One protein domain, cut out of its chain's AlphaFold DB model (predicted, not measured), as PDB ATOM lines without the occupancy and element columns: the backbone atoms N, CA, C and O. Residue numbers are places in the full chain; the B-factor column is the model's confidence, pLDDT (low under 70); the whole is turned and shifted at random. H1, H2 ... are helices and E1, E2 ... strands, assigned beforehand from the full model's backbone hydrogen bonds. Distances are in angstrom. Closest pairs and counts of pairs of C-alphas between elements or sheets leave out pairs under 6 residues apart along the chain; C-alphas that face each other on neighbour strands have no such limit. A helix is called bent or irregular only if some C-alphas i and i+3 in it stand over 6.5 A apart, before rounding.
ATOM      1  N   LEU A 108     143.169 190.933 140.720       68.44
ATOM      2  CA  LEU A 108     142.187 190.401 141.711       68.44
ATOM      3  C   LEU A 108     140.641 190.663 141.581       68.44
ATOM      4  O   LEU A 108     139.954 189.690 141.302       68.44
ATOM      5  N   LEU A 109     140.051 191.851 141.862       70.25
ATOM      6  CA  LEU A 109     138.578 192.049 142.081       70.25
ATOM      7  C   LEU A 109     138.186 193.182 143.085       70.25
ATOM      8  O   LEU A 109     137.764 192.881 144.194       70.25
ATOM      9  N   ASP A 110     138.234 194.470 142.692       69.50
ATOM     10  CA  ASP A 110     137.797 195.673 143.474       69.50
ATOM     11  C   ASP A 110     137.381 196.863 142.550       69.50
ATOM     12  O   ASP A 110     138.011 197.916 142.566       69.50
ATOM     13  N   ASN A 111     136.283 196.737 141.773       64.25
ATOM     14  CA  ASN A 111     135.566 197.797 140.989       64.25
ATOM     15  C   ASN A 111     135.807 197.976 139.442       64.25
ATOM     16  O   ASN A 111     135.304 198.936 138.860       64.25
ATOM     17  N   GLY A 112     136.516 197.100 138.712       67.94
ATOM     18  CA  GLY A 112     136.694 197.124 137.233       67.94
ATOM     19  C   GLY A 112     138.005 197.652 136.576       67.94
ATOM     20  O   GLY A 112     137.968 198.074 135.414       67.94
ATOM     21  N   GLU A 113     139.162 197.616 137.245       75.00
ATOM     22  CA  GLU A 113     140.503 198.087 136.799       75.00
ATOM     23  C   GLU A 113     141.571 196.963 136.879       75.00
ATOM     24  O   GLU A 113     141.339 195.984 137.573       75.00
ATOM     25  N   PRO A 114     142.759 197.049 136.234       80.00
ATOM     26  CA  PRO A 114     143.836 196.060 136.397       80.00
ATOM     27  C   PRO A 114     144.634 196.302 137.663       80.00
ATOM     28  O   PRO A 114     145.311 197.335 137.751       80.00
ATOM     29  N   CYS A 115     144.663 195.354 138.603       87.12
ATOM     30  CA  CYS A 115     145.594 195.461 139.726       87.12
ATOM     31  C   CYS A 115     145.988 194.154 140.406       87.12
ATOM     32  O   CYS A 115     145.235 193.186 140.426       87.12
ATOM     33  N   ILE A 116     147.183 194.195 140.987       89.31
ATOM     34  CA  ILE A 116     148.045 193.052 141.287       89.31
ATOM     35  C   ILE A 116     148.464 193.117 142.756       89.31
ATOM     36  O   ILE A 116     148.815 194.197 143.217       89.31
ATOM     37  N   GLU A 117     148.447 192.000 143.487       90.38
ATOM     38  CA  GLU A 117     148.803 191.977 144.915       90.38
ATOM     39  C   GLU A 117     150.304 192.150 145.128       90.38
ATOM     40  O   GLU A 117     151.095 191.377 144.601       90.38
ATOM     41  N   VAL A 118     150.709 193.174 145.870       91.75
ATOM     42  CA  VAL A 118     152.105 193.513 146.134       91.75
ATOM     43  C   VAL A 118     152.413 193.518 147.624       91.75
ATOM     44  O   VAL A 118     151.524 193.580 148.454       91.75
ATOM     45  N   GLU A 119     153.682 193.433 147.990       92.25
ATOM     46  CA  GLU A 119     154.126 193.374 149.380       92.25
ATOM     47  C   GLU A 119     155.465 194.097 149.518       92.25
ATOM     48  O   GLU A 119     156.283 194.116 148.586       92.25
ATOM     49  N   CYS A 120     155.682 194.723 150.672       90.94
ATOM     50  CA  CYS A 120     156.906 195.450 150.992       90.94
ATOM     51  C   CYS A 120     157.142 195.379 152.506       90.94
ATOM     52  O   CYS A 120     156.335 195.869 153.293       90.94
ATOM     53  N   GLY A 121     158.229 194.732 152.941       86.81
ATOM     54  CA  GLY A 121     158.410 194.447 154.373       86.81
ATOM     55  C   GLY A 121     157.402 193.406 154.861       86.81
ATOM     56  O   GLY A 121     157.178 192.422 154.165       86.81
ATOM     57  N   ALA A 122     156.808 193.639 156.031       86.00
ATOM     58  CA  ALA A 122     155.756 192.797 156.611       86.00
ATOM     59  C   ALA A 122     154.360 193.043 156.000       86.00
ATOM     60  O   ALA A 122     153.372 192.456 156.434       86.00
ATOM     61  N   ASN A 123     154.253 193.964 155.040       91.31
ATOM     62  CA  ASN A 123     153.005 194.666 154.780       91.31
ATOM     63  C   ASN A 123     152.440 194.323 153.408       91.31
ATOM     64  O   ASN A 123     153.158 194.334 152.397       91.31
ATOM     65  N   ARG A 124     151.147 193.999 153.413       91.56
ATOM     66  CA  ARG A 124     150.439 193.377 152.301       91.56
ATOM     67  C   ARG A 124     149.507 194.363 151.634       91.56
ATOM     68  O   ARG A 124     148.810 195.134 152.290       91.56
ATOM     69  N   ALA A 125     149.572 194.357 150.313       92.38
ATOM     70  CA  ALA A 125     149.213 195.484 149.488       92.38
ATOM     71  C   ALA A 125     148.752 195.037 148.099       92.38
ATOM     72  O   ALA A 125     148.868 193.876 147.750       92.38
ATOM     73  N   LEU A 126     148.274 195.943 147.250       92.31
ATOM     74  CA  LEU A 126     147.882 195.659 145.870       92.31
ATOM     75  C   LEU A 126     148.025 196.966 145.034       92.31
ATOM     76  O   LEU A 126     147.856 198.054 145.579       92.31
ATOM     77  N   LEU A 127     148.337 196.887 143.729       90.88
ATOM     78  CA  LEU A 127     148.891 197.983 142.891       90.88
ATOM     79  C   LEU A 127     148.142 198.259 141.560       90.88
ATOM     80  O   LEU A 127     148.132 197.389 140.684       90.88
ATOM     81  N   TYR A 128     147.558 199.463 141.378       89.25
ATOM     82  CA  TYR A 128     146.658 199.824 140.263       89.25
ATOM     83  C   TYR A 128     147.496 200.017 139.010       89.25
ATOM     84  O   TYR A 128     148.117 201.063 138.853       89.25
ATOM     85  N   VAL A 129     147.496 199.060 138.083       85.12
ATOM     86  CA  VAL A 129     148.359 199.132 136.896       85.12
ATOM     87  C   VAL A 129     147.973 200.320 136.005       85.12
ATOM     88  O   VAL A 129     148.860 201.033 135.544       85.12
ATOM     89  N   ARG A 130     146.670 200.632 135.879       80.44
ATOM     90  CA  ARG A 130     146.161 201.850 135.205       80.44
ATOM     91  C   ARG A 130     146.650 203.166 135.840       80.44
ATOM     92  O   ARG A 130     146.712 204.175 135.145       80.44
ATOM     93  N   LYS A 131     147.024 203.180 137.129       81.94
ATOM     94  CA  LYS A 131     147.542 204.376 137.836       81.94
ATOM     95  C   LYS A 131     149.069 204.370 137.992       81.94
ATOM     96  O   LYS A 131     149.694 205.427 137.942       81.94
ATOM     97  N   LEU A 132     149.687 203.189 138.061       80.94
ATOM     98  CA  LEU A 132     151.138 202.969 137.995       80.94
ATOM     99  C   LEU A 132     151.749 203.532 136.699       80.94
ATOM    100  O   LEU A 132     152.939 203.836 136.664       80.94
ATOM    101  N   CYS A 133     150.941 203.749 135.658       69.75
ATOM    102  CA  CYS A 133     151.293 204.519 134.466       69.75
ATOM    103  C   CYS A 133     152.003 205.857 134.780       69.75
ATOM    104  O   CYS A 133     152.920 206.234 134.052       69.75
ATOM    105  N   GLN A 134     151.647 206.534 135.882       72.50
ATOM    106  CA  GLN A 134     152.258 207.793 136.348       72.50
ATOM    107  C   GLN A 134     153.567 207.590 137.162       72.50
ATOM    108  O   GLN A 134     154.177 208.538 137.660       72.50
ATOM    109  N   GLY A 135     154.044 206.347 137.270       77.38
ATOM    110  CA  GLY A 135     155.330 205.981 137.857       77.38
ATOM    111  C   GLY A 135     155.422 206.251 139.359       77.38
ATOM    112  O   GLY A 135     154.464 206.081 140.105       77.38
ATOM    113  N   SER A 136     156.598 206.689 139.814       78.69
ATOM    114  CA  SER A 136     156.900 206.902 141.238       78.69
ATOM    115  C   SER A 136     156.254 208.144 141.860       78.69
ATOM    116  O   SER A 136     156.490 208.408 143.032       78.69
ATOM    117  N   LYS A 137     155.518 208.940 141.073       79.19
ATOM    118  CA  LYS A 137     154.846 210.169 141.522       79.19
ATOM    119  C   LYS A 137     153.329 210.025 141.644       79.19
ATOM    120  O   LYS A 137     152.690 210.913 142.189       79.19
ATOM    121  N   GLY A 138     152.753 208.964 141.076       86.81
ATOM    122  CA  GLY A 138     151.307 208.777 141.039       86.81
ATOM    123  C   GLY A 138     150.805 207.914 142.193       86.81
ATOM    124  O   GLY A 138     151.337 206.808 142.374       86.81
ATOM    125  N   PRO A 139     149.772 208.347 142.941       88.44
ATOM    126  CA  PRO A 139     149.121 207.499 143.927       88.44
ATOM    127  C   PRO A 139     148.473 206.306 143.217       88.44
ATOM    128  O   PRO A 139     147.499 206.426 142.470       88.44
ATOM    129  N   SER A 140     149.066 205.134 143.415       90.06
ATOM    130  CA  SER A 140     148.764 203.909 142.668       90.06
ATOM    131  C   SER A 140     148.525 202.707 143.584       90.06
ATOM    132  O   SER A 140     148.168 201.634 143.099       90.06
ATOM    133  N   ILE A 141     148.680 202.879 144.901       91.50
ATOM    134  CA  ILE A 141     148.700 201.803 145.892       91.50
ATOM    135  C   ILE A 141     147.938 202.296 147.161       91.50
ATOM    136  O   ILE A 141     148.487 203.023 147.976       91.50
ATOM    137  N   ARG A 142     146.652 201.924 147.334       92.50
ATOM    138  CA  ARG A 142     145.681 202.441 148.354       92.50
ATOM    139  C   ARG A 142     145.702 201.730 149.743       92.50
ATOM    140  O   ARG A 142     145.116 200.674 149.890       92.50
ATOM    141  N   HIS A 143     146.409 202.201 150.767       93.00
ATOM    142  CA  HIS A 143     146.743 201.461 151.994       93.00
ATOM    143  C   HIS A 143     145.766 201.660 153.150       93.00
ATOM    144  O   HIS A 143     145.594 202.788 153.583       93.00
ATOM    145  N   ARG A 144     145.152 200.589 153.687       88.62
ATOM    146  CA  ARG A 144     144.139 200.703 154.773       88.62
ATOM    147  C   ARG A 144     143.029 201.729 154.435       88.62
ATOM    148  O   ARG A 144     142.362 202.243 155.320       88.62
ATOM    149  N   GLY A 145     142.836 202.016 153.139       86.62
ATOM    150  CA  GLY A 145     141.988 203.090 152.601       86.62
ATOM    151  C   GLY A 145     142.735 204.231 151.876       86.62
ATOM    152  O   GLY A 145     142.198 204.766 150.908       86.62
ATOM    153  N   GLU A 146     143.966 204.566 152.268       91.31
ATOM    154  CA  GLU A 146     144.709 205.789 151.898       91.31
ATOM    155  C   GLU A 146     145.514 205.701 150.594       91.31
ATOM    156  O   GLU A 146     146.268 204.767 150.372       91.31
ATOM    157  N   TRP A 147     145.471 206.694 149.714       92.25
ATOM    158  CA  TRP A 147     146.120 206.591 148.400       92.25
ATOM    159  C   TRP A 147     147.621 206.942 148.391       92.25
ATOM    160  O   TRP A 147     147.967 208.114 148.303       92.25
ATOM    161  N   LEU A 148     148.505 205.930 148.384       90.88
ATOM    162  CA  LEU A 148     149.970 206.095 148.397       90.88
ATOM    163  C   LEU A 148     150.630 205.955 147.009       90.88
ATOM    164  O   LEU A 148     150.188 205.178 146.148       90.88
ATOM    165  N   THR A 149     151.748 206.656 146.804       91.31
ATOM    166  CA  THR A 149     152.712 206.405 145.717       91.31
ATOM    167  C   THR A 149     153.609 205.188 146.022       91.31
ATOM    168  O   THR A 149     153.695 204.743 147.171       91.31
ATOM    169  N   PRO A 150     154.353 204.646 145.031       90.88
ATOM    170  CA  PRO A 150     155.340 203.590 145.280       90.88
ATOM    171  C   PRO A 150     156.458 203.984 146.255       90.88
ATOM    172  O   PRO A 150     157.019 203.112 146.917       90.88
ATOM    173  N   ASN A 151     156.768 205.279 146.366       90.00
ATOM    174  CA  ASN A 151     157.763 205.780 147.308       90.00
ATOM    175  C   ASN A 151     157.196 205.841 148.736       90.00
ATOM    176  O   ASN A 151     157.842 205.346 149.654       90.00
ATOM    177  N   GLU A 152     155.982 206.374 148.927       90.75
ATOM    178  CA  GLU A 152     155.320 206.393 150.245       90.75
ATOM    179  C   GLU A 152     155.041 204.978 150.761       90.75
ATOM    180  O   GLU A 152     155.307 204.682 151.923       90.75
ATOM    181  N   PHE A 153     154.575 204.071 149.897       91.44
ATOM    182  CA  PHE A 153     154.391 202.669 150.267       91.44
ATOM    183  C   PHE A 153     155.715 202.027 150.718       91.44
ATOM    184  O   PHE A 153     155.727 201.308 151.714       91.44
ATOM    185  N   GLN A 154     156.847 202.322 150.068       90.38
ATOM    186  CA  GLN A 154     158.160 201.866 150.541       90.38
ATOM    187  C   GLN A 154     158.562 202.505 151.883       90.38
ATOM    188  O   GLN A 154     159.017 201.788 152.776       90.38
ATOM    189  N   PHE A 155     158.417 203.828 152.014       88.69
ATOM    190  CA  PHE A 155     158.772 204.599 153.210       88.69
ATOM    191  C   PHE A 155     158.013 204.088 154.435       88.69
ATOM    192  O   PHE A 155     158.621 203.588 155.379       88.69
ATOM    193  N   VAL A 156     156.677 204.096 154.366       88.69
ATOM    194  CA  VAL A 156     155.827 203.636 155.466       88.69
ATOM    195  C   VAL A 156     156.090 202.151 155.758       88.69
ATOM    196  O   VAL A 156     155.995 201.760 156.907       88.69
ATOM    197  N   SER A 157     156.508 201.325 154.784       88.06
ATOM    198  CA  SER A 157     156.895 199.907 154.991       88.06
ATOM    199  C   SER A 157     158.226 199.675 155.728       88.06
ATOM    200  O   SER A 157     158.740 198.554 155.696       88.06
ATOM    201  N   GLY A 158     158.838 200.705 156.320       83.75
ATOM    202  CA  GLY A 158     160.128 200.581 157.009       83.75
ATOM    203  C   GLY A 158     161.303 200.286 156.071       83.75
ATOM    204  O   GLY A 158     162.345 199.803 156.502       83.75
ATOM    205  N   ARG A 159     161.143 200.533 154.763       80.94
ATOM    206  CA  ARG A 159     162.178 200.306 153.737       80.94
ATOM    207  C   ARG A 159     162.645 201.603 153.080       80.94
ATOM    208  O   ARG A 159     163.133 201.577 151.954       80.94
ATOM    209  N   GLU A 160     162.513 202.733 153.771       75.19
ATOM    210  CA  GLU A 160     162.944 204.062 153.310       75.19
ATOM    211  C   GLU A 160     164.393 204.097 152.788       75.19
ATOM    212  O   GLU A 160     164.664 204.723 151.767       75.19
ATOM    213  N   THR A 161     165.295 203.328 153.406       68.44
ATOM    214  CA  THR A 161     166.717 203.213 153.040       68.44
ATOM    215  C   THR A 161     166.965 202.534 151.684       68.44
ATOM    216  O   THR A 161     168.075 202.594 151.150       68.44
ATOM    217  N   ALA A 162     165.958 201.890 151.081       73.25
ATOM    218  CA  ALA A 162     166.099 201.218 149.794       73.25
ATOM    219  C   ALA A 162     166.050 202.211 148.614       73.25
ATOM    220  O   ALA A 162     165.038 202.847 148.336       73.25
ATOM    221  N   LYS A 163     167.125 202.280 147.824       73.75
ATOM    222  CA  LYS A 163     167.269 203.238 146.704       73.75
ATOM    223  C   LYS A 163     166.360 202.982 145.475       73.75
ATOM    224  O   LYS A 163     166.391 203.763 144.528       73.75
ATOM    225  N   ASP A 164     165.594 201.888 145.428       83.44
ATOM    226  CA  ASP A 164     164.830 201.462 144.238       83.44
ATOM    227  C   ASP A 164     163.508 200.772 144.642       83.44
ATOM    228  O   ASP A 164     163.484 199.563 144.894       83.44
ATOM    229  N   TRP A 165     162.394 201.523 144.651       87.06
ATOM    230  CA  TRP A 165     161.039 201.010 144.947       87.06
ATOM    231  C   TRP A 165     160.627 199.835 144.061       87.06
ATOM    232  O   TRP A 165     159.854 198.967 144.465       87.06
ATOM    233  N   LYS A 166     161.197 199.746 142.855       89.06
ATOM    234  CA  LYS A 166     160.930 198.649 141.922       89.06
ATOM    235  C   LYS A 166     161.525 197.327 142.422       89.06
ATOM    236  O   LYS A 166     161.140 196.275 141.922       89.06
ATOM    237  N   ARG A 167     162.473 197.360 143.368       86.50
ATOM    238  CA  ARG A 167     163.111 196.181 143.984       86.50
ATOM    239  C   ARG A 167     162.563 195.850 145.370       86.50
ATOM    240  O   ARG A 167     162.510 194.669 145.707       86.50
ATOM    241  N   SER A 168     162.218 196.860 146.171       87.00
ATOM    242  CA  SER A 168     161.678 196.671 147.525       87.00
ATOM    243  C   SER A 168     160.253 196.116 147.496       87.00
ATOM    244  O   SER A 168     159.936 195.238 148.296       87.00
ATOM    245  N   ILE A 169     159.444 196.550 146.523       90.19
ATOM    246  CA  ILE A 169     158.085 196.059 146.295       90.19
ATOM    247  C   ILE A 169     158.102 194.802 145.414       90.19
ATOM    248  O   ILE A 169     158.743 194.770 144.354       90.19
ATOM    249  N   ARG A 170     157.354 193.773 145.822       89.94
ATOM    250  CA  ARG A 170     157.221 192.472 145.136       89.94
ATOM    251  C   ARG A 170     155.756 192.123 144.922       89.94
ATOM    252  O   ARG A 170     154.955 192.489 145.759       89.94
ATOM    253  N   HIS A 171     155.393 191.413 143.857       87.44
ATOM    254  CA  HIS A 171     154.073 190.776 143.753       87.44
ATOM    255  C   HIS A 171     154.019 189.544 144.662       87.44
ATOM    256  O   HIS A 171     154.965 188.757 144.596       87.44
ATOM    257  N   LYS A 172     152.949 189.408 145.466       72.81
ATOM    258  CA  LYS A 172     152.650 188.303 146.405       72.81
ATOM    259  C   LYS A 172     153.918 187.639 146.944       72.81
ATOM    260  O   LYS A 172     154.383 186.659 146.364       72.81
ATOM    261  N   GLY A 173     154.530 188.164 148.002       51.09
ATOM    262  CA  GLY A 173     155.558 187.403 148.710       51.09
ATOM    263  C   GLY A 173     155.001 186.047 149.157       51.09
ATOM    264  O   GLY A 173     153.789 185.835 149.216       51.09
ATOM    265  N   ALA A 174     155.888 185.089 149.426       35.78
ATOM    266  CA  ALA A 174     155.448 183.863 150.075       35.78
ATOM    267  C   ALA A 174     154.876 184.251 151.443       35.78
ATOM    268  O   ALA A 174     155.570 184.898 152.229       35.78
ATOM    269  N   ALA A 175     153.613 183.901 151.696       30.67
ATOM    270  CA  ALA A 175     152.929 184.272 152.924       30.67
ATOM    271  C   ALA A 175     153.603 183.586 154.120       30.67
ATOM    272  O   ALA A 175     153.327 182.426 154.422       30.67
ATOM    273  N   LEU A 512     154.787 183.292 140.029       59.59
ATOM    274  CA  LEU A 512     154.790 184.751 139.953       59.59
ATOM    275  C   LEU A 512     154.971 185.433 141.312       59.59
ATOM    276  O   LEU A 512     155.250 186.636 141.341       59.59
ATOM    277  N   ALA A 513     154.845 184.678 142.401       70.69
ATOM    278  CA  ALA A 513     155.087 185.125 143.763       70.69
ATOM    279  C   ALA A 513     156.545 185.592 143.972       70.69
ATOM    280  O   ALA A 513     157.466 185.205 143.248       70.69
ATOM    281  N   GLY A 514     156.761 186.484 144.937       76.75
ATOM    282  CA  GLY A 514     158.058 187.038 145.339       76.75
ATOM    283  C   GLY A 514     158.765 187.930 144.308       76.75
ATOM    284  O   GLY A 514     159.785 188.550 144.637       76.75
ATOM    285  N   LYS A 515     158.261 188.036 143.069       86.94
ATOM    286  CA  LYS A 515     158.899 188.789 141.978       86.94
ATOM    287  C   LYS A 515     158.793 190.293 142.199       86.94
ATOM    288  O   LYS A 515     157.702 190.835 142.341       86.94
ATOM    289  N   SER A 516     159.934 190.982 142.167       89.25
ATOM    290  CA  SER A 516     159.986 192.445 142.287       89.25
ATOM    291  C   SER A 516     159.232 193.146 141.152       89.25
ATOM    292  O   SER A 516     159.203 192.631 140.029       89.25
ATOM    293  N   LEU A 517     158.685 194.346 141.390       87.12
ATOM    294  CA  LEU A 517     158.039 195.127 140.323       87.12
ATOM    295  C   LEU A 517     158.977 195.349 139.134       87.12
ATOM    296  O   LEU A 517     158.545 195.249 137.990       87.12
ATOM    297  N   LYS A 518     160.278 195.541 139.381       87.94
ATOM    298  CA  LYS A 518     161.317 195.643 138.349       87.94
ATOM    299  C   LYS A 518     161.312 194.436 137.417       87.94
ATOM    300  O   LYS A 518     161.415 194.619 136.210       87.94
ATOM    301  N   THR A 519     161.151 193.231 137.966       86.31
ATOM    302  CA  THR A 519     161.069 191.968 137.218       86.31
ATOM    303  C   THR A 519     159.789 191.871 136.388       86.31
ATOM    304  O   THR A 519     159.816 191.325 135.289       86.31
ATOM    305  N   LEU A 520     158.665 192.392 136.888       86.06
ATOM    306  CA  LEU A 520     157.395 192.396 136.151       86.06
ATOM    307  C   LEU A 520     157.390 193.447 135.035       86.06
ATOM    308  O   LEU A 520     156.897 193.191 133.938       86.06
ATOM    309  N   MET A 521     157.999 194.605 135.291       85.56
ATOM    310  CA  MET A 521     158.180 195.682 134.319       85.56
ATOM    311  C   MET A 521     159.162 195.276 133.212       85.56
ATOM    312  O   MET A 521     158.864 195.451 132.036       85.56
ATOM    313  N   SER A 522     160.299 194.657 133.556       80.50
ATOM    314  CA  SER A 522     161.279 194.181 132.566       80.50
ATOM    315  C   SER A 522     160.778 193.004 131.725       80.50
ATOM    316  O   SER A 522     161.340 192.737 130.670       80.50
ATOM    317  N   LYS A 523     159.738 192.291 132.180       81.44
ATOM    318  CA  LYS A 523     159.053 191.236 131.414       81.44
ATOM    319  C   LYS A 523     157.823 191.740 130.642       81.44
ATOM    320  O   LYS A 523     157.086 190.926 130.104       81.44
ATOM    321  N   GLY A 524     157.576 193.055 130.601       74.00
ATOM    322  CA  GLY A 524     156.452 193.661 129.870       74.00
ATOM    323  C   GLY A 524     155.067 193.463 130.503       74.00
ATOM    324  O   GLY A 524     154.077 193.947 129.960       74.00
ATOM    325  N   ILE A 525     154.997 192.793 131.657       79.94
ATOM    326  CA  ILE A 525     153.758 192.442 132.368       79.94
ATOM    327  C   ILE A 525     153.173 193.678 133.069       79.94
ATOM    328  O   ILE A 525     151.967 193.908 133.044       79.94
ATOM    329  N   LEU A 526     154.040 194.508 133.657       81.06
ATOM    330  CA  LEU A 526     153.685 195.833 134.169       81.06
ATOM    331  C   LEU A 526     154.196 196.917 133.219       81.06
ATOM    332  O   LEU A 526     155.383 197.242 133.218       81.06
ATOM    333  N   GLN A 527     153.295 197.518 132.446       68.69
ATOM    334  CA  GLN A 527     153.631 198.670 131.612       68.69
ATOM    335  C   GLN A 527     153.548 199.963 132.433       68.69
ATOM    336  O   GLN A 527     152.473 200.381 132.856       68.69
ATOM    337  N   VAL A 528     154.694 200.619 132.628       70.69
ATOM    338  CA  VAL A 528     154.751 202.054 132.944       70.69
ATOM    339  C   VAL A 528     154.919 202.839 131.653       70.69
ATOM    340  O   VAL A 528     155.457 202.320 130.672       70.69
ATOM    341  N   HIS A 529     154.518 204.107 131.650       61.25
ATOM    342  CA  HIS A 529     154.835 204.969 130.524       61.25
ATOM    343  C   HIS A 529     156.359 205.148 130.367       61.25
ATOM    344  O   HIS A 529     157.069 205.285 131.369       61.25
ATOM    345  N   PRO A 530     156.880 205.184 129.123       57.59
ATOM    346  CA  PRO A 530     158.244 205.626 128.862       57.59
ATOM    347  C   PRO A 530     158.495 207.025 129.454       57.59
ATOM    348  O   PRO A 530     157.567 207.836 129.494       57.59
ATOM    349  N   PRO A 531     159.740 207.375 129.831       54.50
ATOM    350  CA  PRO A 531     160.064 208.709 130.358       54.50
ATOM    351  C   PRO A 531     159.783 209.852 129.360       54.50
ATOM    352  O   PRO A 531     159.737 211.012 129.752       54.50
ATOM    353  N   ILE A 532     159.563 209.515 128.086       53.47
ATOM    354  CA  ILE A 532     159.218 210.413 126.976       53.47
ATOM    355  C   ILE A 532     157.704 210.485 126.678       53.47
ATOM    356  O   ILE A 532     157.324 210.893 125.586       53.47
ATOM    357  N   CYS A 533     156.825 210.032 127.580       64.81
ATOM    358  CA  CYS A 533     155.385 209.963 127.299       64.81
ATOM    359  C   CYS A 533     154.637 211.299 127.490       64.81
ATOM    360  O   CYS A 533     154.964 212.122 128.349       64.81
ATOM    361  N   ASP A 534     153.576 211.470 126.696       51.34
ATOM    362  CA  ASP A 534     152.807 212.710 126.539       51.34
ATOM    363  C   ASP A 534     151.351 212.620 127.005       51.34
ATOM    364  O   ASP A 534     150.597 213.580 126.841       51.34
ATOM    365  N   CYS A 535     150.937 211.495 127.595       60.94
ATOM    366  CA  CYS A 535     149.579 211.347 128.114       60.94
ATOM    367  C   CYS A 535     149.284 212.397 129.215       60.94
ATOM    368  O   CYS A 535     150.215 212.866 129.885       60.94
ATOM    369  N   PRO A 536     148.010 212.767 129.451       52.41
ATOM    370  CA  PRO A 536     147.655 213.777 130.453       52.41
ATOM    371  C   PRO A 536     148.193 213.452 131.858       52.41
ATOM    372  O   PRO A 536     148.727 214.337 132.521       52.41
ATOM    373  N   GLY A 537     148.171 212.178 132.275       58.22
ATOM    374  CA  GLY A 537     148.741 211.745 133.559       58.22
ATOM    375  C   GLY A 537     150.247 212.019 133.686       58.22
ATOM    376  O   GLY A 537     150.698 212.533 134.712       58.22
ATOM    377  N   CYS A 538     151.030 211.753 132.635       63.09
ATOM    378  CA  CYS A 538     152.459 212.078 132.607       63.09
ATOM    379  C   CYS A 538     152.704 213.591 132.558       63.09
ATOM    380  O   CYS A 538     153.565 214.074 133.297       63.09
ATOM    381  N   ARG A 539     151.929 214.341 131.758       57.22
ATOM    382  CA  ARG A 539     152.046 215.807 131.636       57.22
ATOM    383  C   ARG A 539     151.886 216.517 132.981       57.22
ATOM    384  O   ARG A 539     152.751 217.312 133.333       57.22
ATOM    385  N   GLY A1064     140.925 192.192 138.387       28.67
ATOM    386  CA  GLY A1064     141.856 193.246 138.832       28.67
ATOM    387  C   GLY A1064     141.375 194.091 140.021       28.67
ATOM    388  O   GLY A1064     140.183 194.205 140.225       28.67
ATOM    389  N   GLN A1065     142.305 194.703 140.778       29.14
ATOM    390  CA  GLN A1065     142.110 195.523 142.015       29.14
ATOM    391  C   GLN A1065     142.179 194.735 143.319       29.14
ATOM    392  O   GLN A1065     141.658 193.634 143.377       29.14
ATOM    393  N   LEU A1066     143.028 195.076 144.294       33.56
ATOM    394  CA  LEU A1066     143.271 196.257 145.163       33.56
ATOM    395  C   LEU A1066     142.591 196.132 146.555       33.56
ATOM    396  O   LEU A1066     141.496 195.589 146.575       33.56
ATOM    397  N   PRO A1067     143.214 196.526 147.711       36.50
ATOM    398  CA  PRO A1067     144.232 197.568 147.817       36.50
ATOM    399  C   PRO A1067     145.522 197.393 148.694       36.50
ATOM    400  O   PRO A1067     145.884 196.296 149.083       36.50
ATOM    401  N   CYS A1068     146.328 198.458 148.862       27.23
ATOM    402  CA  CYS A1068     147.657 198.507 149.534       27.23
ATOM    403  C   CYS A1068     147.564 198.151 151.052       27.23
ATOM    404  O   CYS A1068     146.462 198.073 151.588       27.23
ATOM    405  N   GLY A1069     148.636 197.919 151.820       27.77
ATOM    406  CA  GLY A1069     149.900 198.657 151.885       27.77
ATOM    407  C   GLY A1069     150.826 198.316 153.047       27.77
ATOM    408  O   GLY A1069     151.175 197.157 153.189       27.77
ATOM    409  N   SER A1070     151.321 199.349 153.735       30.30
ATOM    410  CA  SER A1070     152.604 199.506 154.454       30.30
ATOM    411  C   SER A1070     152.543 199.463 156.007       30.30
ATOM    412  O   SER A1070     151.470 199.295 156.565       30.30
TER     413      SER A1070
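AT A GLANCE: This is residues 108 to 175, 512 to 539 and 1064 to 1070 of the 1126 residues of the protein "SAND domain-containing protein" of Callithrix jacchus (UniProt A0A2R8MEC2). A strand hairpin, E1 with E2, makes the core, and a second, smaller hairpin, E3 with E4, packs on it through E3, which is close to E2, with E4 farther out; H2 packs on E1 and E3, H3 packs on H2, and H4 packs on H3. A long unnamed stretch, residues 523 to 535, leads away to H5, the helix farthest from the core. The printed part has 103 residues, under half of them in named elements, in the order E1 E2 H1 E3 E4 H2 H3 H4 H5; both two-stranded sheets are antiparallel and the class is mixed, helices and strands. It is compact, with a radius of gyration of the C-alphas of 12.5 A and spans of 37 by 32 by 27 A.

IN THESE COORDINATES: E1, residues 115 to 120, begins at C-alpha 115 (145.594, 195.461, 139.726) and is 16.0 A long; E2, residues 123 to 128, is 16.7 A. H1 is residues 129 to 132, E3 141 to 143 and E4 146 to 148. H2, residues 150 to 159, is 11.4 A long and irregular: C-alphas 156 and 159 are 7.4 A apart. H3 is residues 165 to 168, H4 517 to 522 and H5 536 to 539, ending at C-alpha 539 (152.046, 215.807, 131.636).

HOW THE PARTS SIT: In the hairpin E1 and E2, N 118 and O 125 are 2.7 A apart; in the hairpin E3 and E4, N 143 and O 146 are 2.6 A apart, both within hydrogen-bond range. The closest C-alphas of E2 and E3, Leu 127 and Ile 141, are 4.9 A apart. Residues 170 to 171 pair antiparallel with 118 to 119 of E1. The closest C-alphas of E1 and H2, Cys 120 and Ser 157, are 6.0 A apart. H2 and H3 touch, closest at the C-alphas of Asn 151 and Trp 165, 6.2 A; H3 and H4 touch at those of Lys 166 and Lys 518, 4.7 A. H5 and H4 are apart. Every O i to N i+4 pair is within hydrogen-bond range in H4 and 4 of 6 in H2; H1, H3 and H5 are too short for such a pair.

THE WHOLE: The C-alphas farthest apart, of Ala 175 and Asp 534, are 38.8 A apart. Residues 176 to 511 and 540 to 1063 are not printed, with C-alpha gaps of 13.1 A and 25.8 A. The link H4 to H5 is long. Mean pLDDT of the printed part is 75.9; 29 residues are under 70, among them 529 to 539 and 1064 to 1070.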